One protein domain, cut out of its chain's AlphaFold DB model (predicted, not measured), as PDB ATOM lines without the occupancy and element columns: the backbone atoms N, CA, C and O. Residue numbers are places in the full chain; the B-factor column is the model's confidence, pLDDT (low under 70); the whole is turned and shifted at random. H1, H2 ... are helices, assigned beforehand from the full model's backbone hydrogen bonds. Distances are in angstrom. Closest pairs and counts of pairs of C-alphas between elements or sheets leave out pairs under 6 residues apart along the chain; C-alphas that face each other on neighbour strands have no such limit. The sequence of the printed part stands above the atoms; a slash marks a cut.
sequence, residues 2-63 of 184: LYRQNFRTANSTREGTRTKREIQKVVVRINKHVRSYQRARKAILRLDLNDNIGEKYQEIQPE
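What this domain is: This is residues 2 to 63 of the 184 residues of an uncharacterized protein of Pisolithus microcarpus 441 (UniProt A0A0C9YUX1). One long straight helix, H2, makes nearly the whole length of this model, and a short helix folds back over the same side of it near either tip, H1 beside its first turns and H3 beside its last. Between these two short helices a stretch of H2, residues 27 to 33, stands free. The printed part has 62 residues with three named helices in the order H1, H2, H3 and no named strand; the class is all helix. The whole is extended, with a radius of gyration of the C-alphas of 17.9 A, and a rod in outline, spanning 55 by 16 by 12 A.

Where its parts are: H1 is residues 2 to 7, 7.2 A from first to last C-alpha, and begins at C-alpha 2 at (-1.382, 12.463, 97.201). H2 is residues 13 to 47 and measures 51.3 A, from C-alpha 13 at (5.132, 20.912, 84.706) to C-alpha 47 at (-23.489, 24.673, 127.129). H3 is residues 51 to 56, 8.9 A long, and ends at C-alpha 56 at (-12.402, 14.226, 125.221).

How they stand to each other: H1 and H2 touch and form a helical hairpin, running opposite ways at a shallow tilt of 25 degrees. Their closest C-alphas, those of Phe 7 and Gly 16, are 5.6 A apart, and H2 touches H1 with residues 15 to 23 alone. H2 and H3 are close but not clearly touching; their closest C-alphas, those of Leu 45 and Gly 54, are 7.1 A apart. They run opposite ways at a shallow tilt of 20 degrees. H1 and H3 are apart. In H1, H2 and H3 every O i to N i+4 pair is within hydrogen-bond range.

The domain as a whole: The two C-alphas farthest apart, those of Ser 12 and Asn 50, are 54.7 A from each other. The printed part has no cut, and the links H1 to H2 and H2 to H3 are tight. Residues 46 to 52 also stand free. The mean pLDDT of the printed part is 81.6; residues 2 to 9, 49 and 51 are under 70.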
ATOM      1  N   LEU A   2      -1.296  11.726  98.482       57.97
ATOM      2  CA  LEU A   2      -1.382  12.463  97.201       57.97
ATOM      3  C   LEU A   2      -0.104  13.224  96.786       57.97
ATOM      4  O   LEU A   2       0.287  13.166  95.627       57.97
ATOM      5  N   TYR A   3       0.587  13.894  97.718       62.78
ATOM      6  CA  TYR A   3       1.834  14.608  97.402       62.78
ATOM      7  C   TYR A   3       2.975  13.662  96.990       62.78
ATOM      8  O   TYR A   3       3.614  13.855  95.962       62.78
ATOM      9  N   ARG A   4       3.227  12.595  97.755       61.31
ATOM     10  CA  ARG A   4       4.302  11.643  97.430       61.31
ATOM     11  C   ARG A   4       3.986  10.813  96.188       61.31
ATOM     12  O   ARG A   4       4.879  10.602  95.382       61.31
ATOM     13  N   GLN A   5       2.739  10.369  96.046       63.66
ATOM     14  CA  GLN A   5       2.332   9.453  94.982       63.66
ATOM     15  C   GLN A   5       2.165  10.142  93.627       63.66
ATOM     16  O   GLN A   5       2.445   9.510  92.616       63.66
ATOM     17  N   ASN A   6       1.738  11.412  93.608       63.41
ATOM     18  CA  ASN A   6       1.380  12.095  92.362       63.41
ATOM     19  C   ASN A   6       2.274  13.304  92.047       63.41
ATOM     20  O   ASN A   6       2.463  13.616  90.880       63.41
ATOM     21  N   PHE A   7       2.797  14.023  93.052       64.44
ATOM     22  CA  PHE A   7       3.601  15.229  92.798       64.44
ATOM     23  C   PHE A   7       5.089  14.912  92.582       64.44
ATOM     24  O   PHE A   7       5.707  15.509  91.710       64.44
ATOM     25  N   ARG A   8       5.673  13.960  93.328       65.88
ATOM     26  CA  ARG A   8       7.086  13.556  93.134       65.88
ATOM     27  C   ARG A   8       7.335  12.743  91.863       65.88
ATOM     28  O   ARG A   8       8.453  12.723  91.374       65.88
ATOM     29  N   THR A   9       6.310  12.066  91.371       66.50
ATOM     30  CA  THR A   9       6.331  11.208  90.178       66.50
ATOM     31  C   THR A   9       5.858  11.945  88.923       66.50
ATOM     32  O   THR A   9       5.739  11.333  87.867       66.50
ATOM     33  N   ALA A  10       5.545  13.242  89.033       73.81
ATOM     34  CA  ALA A  10       5.085  14.039  87.906       73.81
ATOM     35  C   ALA A  10       6.238  14.260  86.920       73.81
ATOM     36  O   ALA A  10       7.250  14.866  87.268       73.81
ATOM     37  N   ASN A  11       6.050  13.815  85.679       75.00
ATOM     38  CA  ASN A  11       7.069  13.898  84.631       75.00
ATOM     39  C   ASN A  11       6.980  15.213  83.840       75.00
ATOM     40  O   ASN A  11       7.805  15.476  82.968       75.00
ATOM     41  N   SER A  12       5.980  16.054  84.128       81.75
ATOM     42  CA  SER A  12       5.777  17.337  83.456       81.75
ATOM     43  C   SER A  12       5.293  18.452  84.388       81.75
ATOM     44  O   SER A  12       4.579  18.235  85.372       81.75
ATOM     45  N   THR A  13       5.592  19.697  84.009       78.56
ATOM     46  CA  THR A  13       5.132  20.912  84.706       78.56
ATOM     47  C   THR A  13       3.600  20.997  84.790       78.56
ATOM     48  O   THR A  13       3.042  21.466  85.789       78.56
ATOM     49  N   ARG A  14       2.893  20.502  83.764       77.56
ATOM     50  CA  ARG A  14       1.422  20.461  83.713       77.56
ATOM     51  C   ARG A  14       0.839  19.478  84.734       77.56
ATOM     52  O   ARG A  14      -0.140  19.783  85.412       77.56
ATOM     53  N   GLU A  15       1.452  18.309  84.879       75.88
ATOM     54  CA  GLU A  15       1.056  17.323  85.891       75.88
ATOM     55  C   GLU A  15       1.366  17.819  87.305       75.88
ATOM     56  O   GLU A  15       0.523  17.705  88.201       75.88
ATOM     57  N   GLY A  16       2.515  18.476  87.496       77.88
ATOM     58  CA  GLY A  16       2.887  19.104  88.765       77.88
ATOM     59  C   GLY A  16       1.919  20.212  89.201       77.88
ATOM     60  O   GLY A  16       1.559  20.319  90.373       77.88
ATOM     61  N   THR A  17       1.434  21.035  88.267       81.12
ATOM     62  CA  THR A  17       0.438  22.082  88.571       81.12
ATOM     63  C   THR A  17      -0.947  21.506  88.867       81.12
ATOM     64  O   THR A  17      -1.609  21.966  89.801       81.12
ATOM     65  N   ARG A  18      -1.383  20.466  88.145       79.94
ATOM     66  CA  ARG A  18      -2.663  19.784  88.414       79.94
ATOM     67  C   ARG A  18      -2.675  19.122  89.792       79.94
ATOM     68  O   ARG A  18      -3.626  19.296  90.548       79.94
ATOM     69  N   THR A  19      -1.607  18.418  90.146       80.88
ATOM     70  CA  THR A  19      -1.477  17.764  91.456       80.88
ATOM     71  C   THR A  19      -1.417  18.777  92.600       80.88
ATOM     72  O   THR A  19      -2.099  18.580  93.606       80.88
ATOM     73  N   LYS A  20      -0.727  19.917  92.426       81.44
ATOM     74  CA  LYS A  20      -0.786  21.050  93.373       81.44
ATOM     75  C   LYS A  20      -2.213  21.565  93.590       81.44
ATOM     76  O   LYS A  20      -2.607  21.760  94.737       81.44
ATOM     77  N   ARG A  21      -3.005  21.744  92.523       86.00
ATOM     78  CA  ARG A  21      -4.417  22.166  92.645       86.00
ATOM     79  C   ARG A  21      -5.259  21.150  93.414       86.00
ATOM     80  O   ARG A  21      -6.064  21.541  94.252       86.00
ATOM     81  N   GLU A  22      -5.070  19.855  93.171       85.38
ATOM     82  CA  GLU A  22      -5.791  18.814  93.917       85.38
ATOM     83  C   GLU A  22      -5.428  18.813  95.408       85.38
ATOM     84  O   GLU A  22      -6.311  18.717  96.261       85.38
ATOM     85  N   ILE A  23      -4.151  19.020  95.741       84.00
ATOM     86  CA  ILE A  23      -3.715  19.179  97.135       84.00
ATOM     87  C   ILE A  23      -4.377  20.406  97.768       84.00
ATOM     88  O   ILE A  23      -4.916  20.300  98.867       84.00
ATOM     89  N   GLN A  24      -4.409  21.544  97.070       86.75
ATOM     90  CA  GLN A  24      -5.087  22.749  97.560       86.75
ATOM     91  C   GLN A  24      -6.575  22.496  97.829       86.75
ATOM     92  O   GLN A  24      -7.075  22.879  98.885       86.75
ATOM     93  N   LYS A  25      -7.281  21.780  96.943       89.19
ATOM     94  CA  LYS A  25      -8.688  21.398  97.168       89.19
ATOM     95  C   LYS A  25      -8.869  20.535  98.417       89.19
ATOM     96  O   LYS A  25      -9.888  20.644  99.097       89.19
ATOM     97  N   VAL A  26      -7.929  19.636  98.704       87.25
ATOM     98  CA  VAL A  26      -7.955  18.823  99.931       87.25
ATOM     99  C   VAL A  26      -7.713  19.700 101.158       87.25
ATOM    100  O   VAL A  26      -8.493  19.629 102.101       87.25
ATOM    101  N   VAL A  27      -6.715  20.586 101.125       87.94
ATOM    102  CA  VAL A  27      -6.415  21.517 102.230       87.94
ATOM    103  C   VAL A  27      -7.605  22.429 102.537       87.94
ATOM    104  O   VAL A  27      -7.975  22.595 103.696       87.94
ATOM    105  N   VAL A  28      -8.271  22.972 101.512       91.31
ATOM    106  CA  VAL A  28      -9.482  23.793 101.688       91.31
ATOM    107  C   VAL A  28     -10.597  22.999 102.370       91.31
ATOM    108  O   VAL A  28     -11.248  23.515 103.281       91.31
ATOM    109  N   ARG A  29     -10.805  21.736 101.975       91.69
ATOM    110  CA  ARG A  29     -11.785  20.848 102.618       91.69
ATOM    111  C   ARG A  29     -11.429  20.572 104.077       91.69
ATOM    112  O   ARG A  29     -12.298  20.714 104.931       91.69
ATOM    113  N   ILE A  30     -10.166  20.259 104.374       90.06
ATOM    114  CA  ILE A  30      -9.680  20.055 105.748       90.06
ATOM    115  C   ILE A  30      -9.974  21.294 106.597       90.06
ATOM    116  O   ILE A  30     -10.645  21.191 107.618       90.06
ATOM    117  N   ASN A  31      -9.583  22.481 106.129       91.06
ATOM    118  CA  ASN A  31      -9.813  23.733 106.851       91.06
ATOM    119  C   ASN A  31     -11.304  24.013 107.087       91.06
ATOM    120  O   ASN A  31     -11.678  24.537 108.137       91.06
ATOM    121  N   LYS A  32     -12.174  23.646 106.138       94.38
ATOM    122  CA  LYS A  32     -13.629  23.732 106.321       94.38
ATOM    123  C   LYS A  32     -14.094  22.846 107.483       94.38
ATOM    124  O   LYS A  32     -14.855  23.322 108.325       94.38
ATOM    125  N   HIS A  33     -13.631  21.597 107.549       92.88
ATOM    126  CA  HIS A  33     -13.976  20.677 108.636       92.88
ATOM    127  C   HIS A  33     -13.418  21.138 109.986       92.88
ATOM    128  O   HIS A  33     -14.170  21.165 110.956       92.88
ATOM    129  N   VAL A  34     -12.167  21.606 110.035       92.62
ATOM    130  CA  VAL A  34     -11.541  22.146 111.257       92.62
ATOM    131  C   VAL A  34     -12.339  23.323 111.811       92.62
ATOM    132  O   VAL A  34     -12.690  23.329 112.989       92.62
ATOM    133  N   ARG A  35     -12.720  24.286 110.961       93.88
ATOM    134  CA  ARG A  35     -13.554  25.427 111.380       93.88
ATOM    135  C   ARG A  35     -14.918  24.983 111.902       93.88
ATOM    136  O   ARG A  35     -15.410  25.539 112.881       93.88
ATOM    137  N   SER A  36     -15.538  24.005 111.241       94.94
ATOM    138  CA  SER A  36     -16.829  23.462 111.667       94.94
ATOM    139  C   SER A  36     -16.724  22.782 113.032       94.94
ATOM    140  O   SER A  36     -17.542  23.052 113.909       94.94
ATOM    141  N   TYR A  37     -15.689  21.965 113.229       93.31
ATOM    142  CA  TYR A  37     -15.398  21.297 114.491       93.31
ATOM    143  C   TYR A  37     -15.141  22.306 115.616       93.31
ATOM    144  O   TYR A  37     -15.791  22.250 116.654       93.31
ATOM    145  N   GLN A  38     -14.268  23.293 115.390       91.75
ATOM    146  CA  GLN A  38     -13.966  24.329 116.381       91.75
ATOM    147  C   GLN A  38     -15.208  25.141 116.766       91.75
ATOM    148  O   GLN A  38     -15.374  25.498 117.931       91.75
ATOM    149  N   ARG A  39     -16.106  25.422 115.810       93.69
ATOM    150  CA  ARG A  39     -17.388  26.078 116.098       93.69
ATOM    151  C   ARG A  39     -18.268  25.211 116.998       93.69
ATOM    152  O   ARG A  39     -18.787  25.725 117.984       93.69
ATOM    153  N   ALA A  40     -18.415  23.927 116.672       91.75
ATOM    154  CA  ALA A  40     -19.198  22.988 117.472       91.75
ATOM    155  C   ALA A  40     -18.613  22.825 118.884       91.75
ATOM    156  O   ALA A  40     -19.337  22.972 119.862       91.75
ATOM    157  N   ARG A  41     -17.291  22.649 119.004       89.62
ATOM    158  CA  ARG A  41     -16.575  22.579 120.286       89.62
ATOM    159  C   ARG A  41     -16.827  23.815 121.149       89.62
ATOM    160  O   ARG A  41     -17.159  23.681 122.319       89.62
ATOM    161  N   LYS A  42     -16.721  25.020 120.574       90.06
ATOM    162  CA  LYS A  42     -17.012  26.275 121.292       90.06
ATOM    163  C   LYS A  42     -18.459  26.354 121.779       90.06
ATOM    164  O   LYS A  42     -18.693  26.936 122.828       90.06
ATOM    165  N   ALA A  43     -19.416  25.817 121.022       90.44
ATOM    166  CA  ALA A  43     -20.811  25.766 121.452       90.44
ATOM    167  C   ALA A  43     -21.004  24.773 122.607       90.44
ATOM    168  O   ALA A  43     -21.629  25.125 123.598       90.44
ATOM    169  N   ILE A  44     -20.404  23.583 122.515       87.25
ATOM    170  CA  ILE A  44     -20.478  22.549 123.556       87.25
ATOM    171  C   ILE A  44     -19.871  23.052 124.870       87.25
ATOM    172  O   ILE A  44     -20.542  23.002 125.888       87.25
ATOM    173  N   LEU A  45     -18.673  23.642 124.835       86.25
ATOM    174  CA  LEU A  45     -18.015  24.201 126.028       86.25
ATOM    175  C   LEU A  45     -18.784  25.364 126.676       86.25
ATOM    176  O   LEU A  45     -18.535  25.703 127.827       86.25
ATOM    177  N   ARG A  46     -19.677  26.027 125.930       85.69
ATOM    178  CA  ARG A  46     -20.562  27.069 126.476       85.69
ATOM    179  C   ARG A  46     -21.819  26.494 127.121       85.69
ATOM    180  O   ARG A  46     -22.399  27.161 127.968       85.69
ATOM    181  N   LEU A  47     -22.270  25.330 126.659       85.12
ATOM    182  CA  LEU A  47     -23.489  24.673 127.129       85.12
ATOM    183  C   LEU A  47     -23.214  23.736 128.306       85.12
ATOM    184  O   LEU A  47     -24.068  23.605 129.174       85.12
ATOM    185  N   ASP A  48     -22.043  23.105 128.330       71.25
ATOM    186  CA  ASP A  48     -21.642  22.149 129.353       71.25
ATOM    187  C   ASP A  48     -20.224  22.483 129.844       71.25
ATOM    188  O   ASP A  48     -19.273  22.539 129.060       71.25
ATOM    189  N   LEU A  49     -20.108  22.758 131.145       67.31
ATOM    190  CA  LEU A  49     -18.867  23.140 131.833       67.31
ATOM    191  C   LEU A  49     -18.138  21.927 132.429       67.31
ATOM    192  O   LEU A  49     -17.189  22.094 133.186       67.31
ATOM    193  N   ASN A  50     -18.595  20.709 132.135       72.94
ATOM    194  CA  ASN A  50     -18.000  19.503 132.687       72.94
ATOM    195  C   ASN A  50     -16.617  19.240 132.058       72.94
ATOM    196  O   ASN A  50     -16.505  19.038 130.842       72.94
ATOM    197  N   ASP A  51     -15.569  19.197 132.886       68.38
ATOM    198  CA  ASP A  51     -14.167  19.078 132.448       68.38
ATOM    199  C   ASP A  51     -13.918  17.841 131.562       68.38
ATOM    200  O   ASP A  51     -13.152  17.895 130.597       68.38
ATOM    201  N   ASN A  52     -14.679  16.762 131.784       72.50
ATOM    202  CA  ASN A  52     -14.625  15.519 131.005       72.50
ATOM    203  C   ASN A  52     -14.820  15.723 129.488       72.50
ATOM    204  O   ASN A  52     -14.230  15.015 128.666       72.50
ATOM    205  N   ILE A  53     -15.653  16.686 129.083       74.62
ATOM    206  CA  ILE A  53     -15.926  16.957 127.662       74.62
ATOM    207  C   ILE A  53     -14.775  17.751 127.038       74.62
ATOM    208  O   ILE A  53     -14.428  17.526 125.873       74.62
ATOM    209  N   GLY A  54     -14.157  18.644 127.817       71.56
ATOM    210  CA  GLY A  54     -12.965  19.392 127.423       71.56
ATOM    211  C   GLY A  54     -11.749  18.493 127.207       71.56
ATOM    212  O   GLY A  54     -10.976  18.740 126.277       71.56
ATOM    213  N   GLU A  55     -11.622  17.425 127.998       77.62
ATOM    214  CA  GLU A  55     -10.576  16.407 127.844       77.62
ATOM    215  C   GLU A  55     -10.801  15.506 126.621       77.62
ATOM    216  O   GLU A  55      -9.854  15.244 125.870       77.62
ATOM    217  N   LYS A  56     -12.052  15.076 126.375       81.38
ATOM    218  CA  LYS A  56     -12.402  14.226 125.221       81.38
ATOM    219  C   LYS A  56     -12.268  14.965 123.886       81.38
ATOM    220  O   LYS A  56     -11.816  14.380 122.903       81.38
ATOM    221  N   TYR A  57     -12.669  16.233 123.826       85.81
ATOM    222  CA  TYR A  57     -12.665  17.041 122.606       85.81
ATOM    223  C   TYR A  57     -11.627  18.162 122.709       85.81
ATOM    224  O   TYR A  57     -11.933  19.271 123.155       85.81
ATOM    225  N   GLN A  58     -10.396  17.892 122.272       86.94
ATOM    226  CA  GLN A  58      -9.295  18.856 122.356       86.94
ATOM    227  C   GLN A  58      -9.318  19.858 121.190       86.94
ATOM    228  O   GLN A  58     -10.065  19.736 120.220       86.94
ATOM    229  N   GLU A  59      -8.527  20.922 121.290       89.25
ATOM    230  CA  GLU A  59      -8.352  21.832 120.161       89.25
ATOM    231  C   GLU A  59      -7.523  21.157 119.057       89.25
ATOM    232  O   GLU A  59      -6.539  20.483 119.341       89.25
ATOM    233  N   ILE A  60      -7.926  21.323 117.793       90.25
ATOM    234  CA  ILE A  60      -7.130  20.853 116.650       90.25
ATOM    235  C   ILE A  60      -6.064  21.905 116.363       90.25
ATOM    236  O   ILE A  60      -6.400  22.995 115.883       90.25
ATOM    237  N   GLN A  61      -4.807  21.564 116.627       88.06
ATOM    238  CA  GLN A  61      -3.666  22.414 116.314       88.06
ATOM    239  C   GLN A  61      -3.156  22.158 114.883       88.06
ATOM    240  O   GLN A  61      -3.441  21.110 114.291       88.06
ATOM    241  N   PRO A  62      -2.403  23.090 114.273       83.50
ATOM    242  CA  PRO A  62      -1.788  22.867 112.963       83.50
ATOM    243  C   PRO A  62      -0.896  21.617 112.913       83.50
ATOM    244  O   PRO A  62      -0.831  20.949 111.879       83.50
ATOM    245  N   GLU A  63      -0.249  21.273 114.029       82.94
ATOM    246  CA  GLU A  63       0.590  20.081 114.180       82.94
ATOM    247  C   GLU A  63      -0.230  18.788 114.060       82.94
ATOM    248  O   GLU A  63       0.244  17.818 113.471       82.94
TER     249      GLU A  63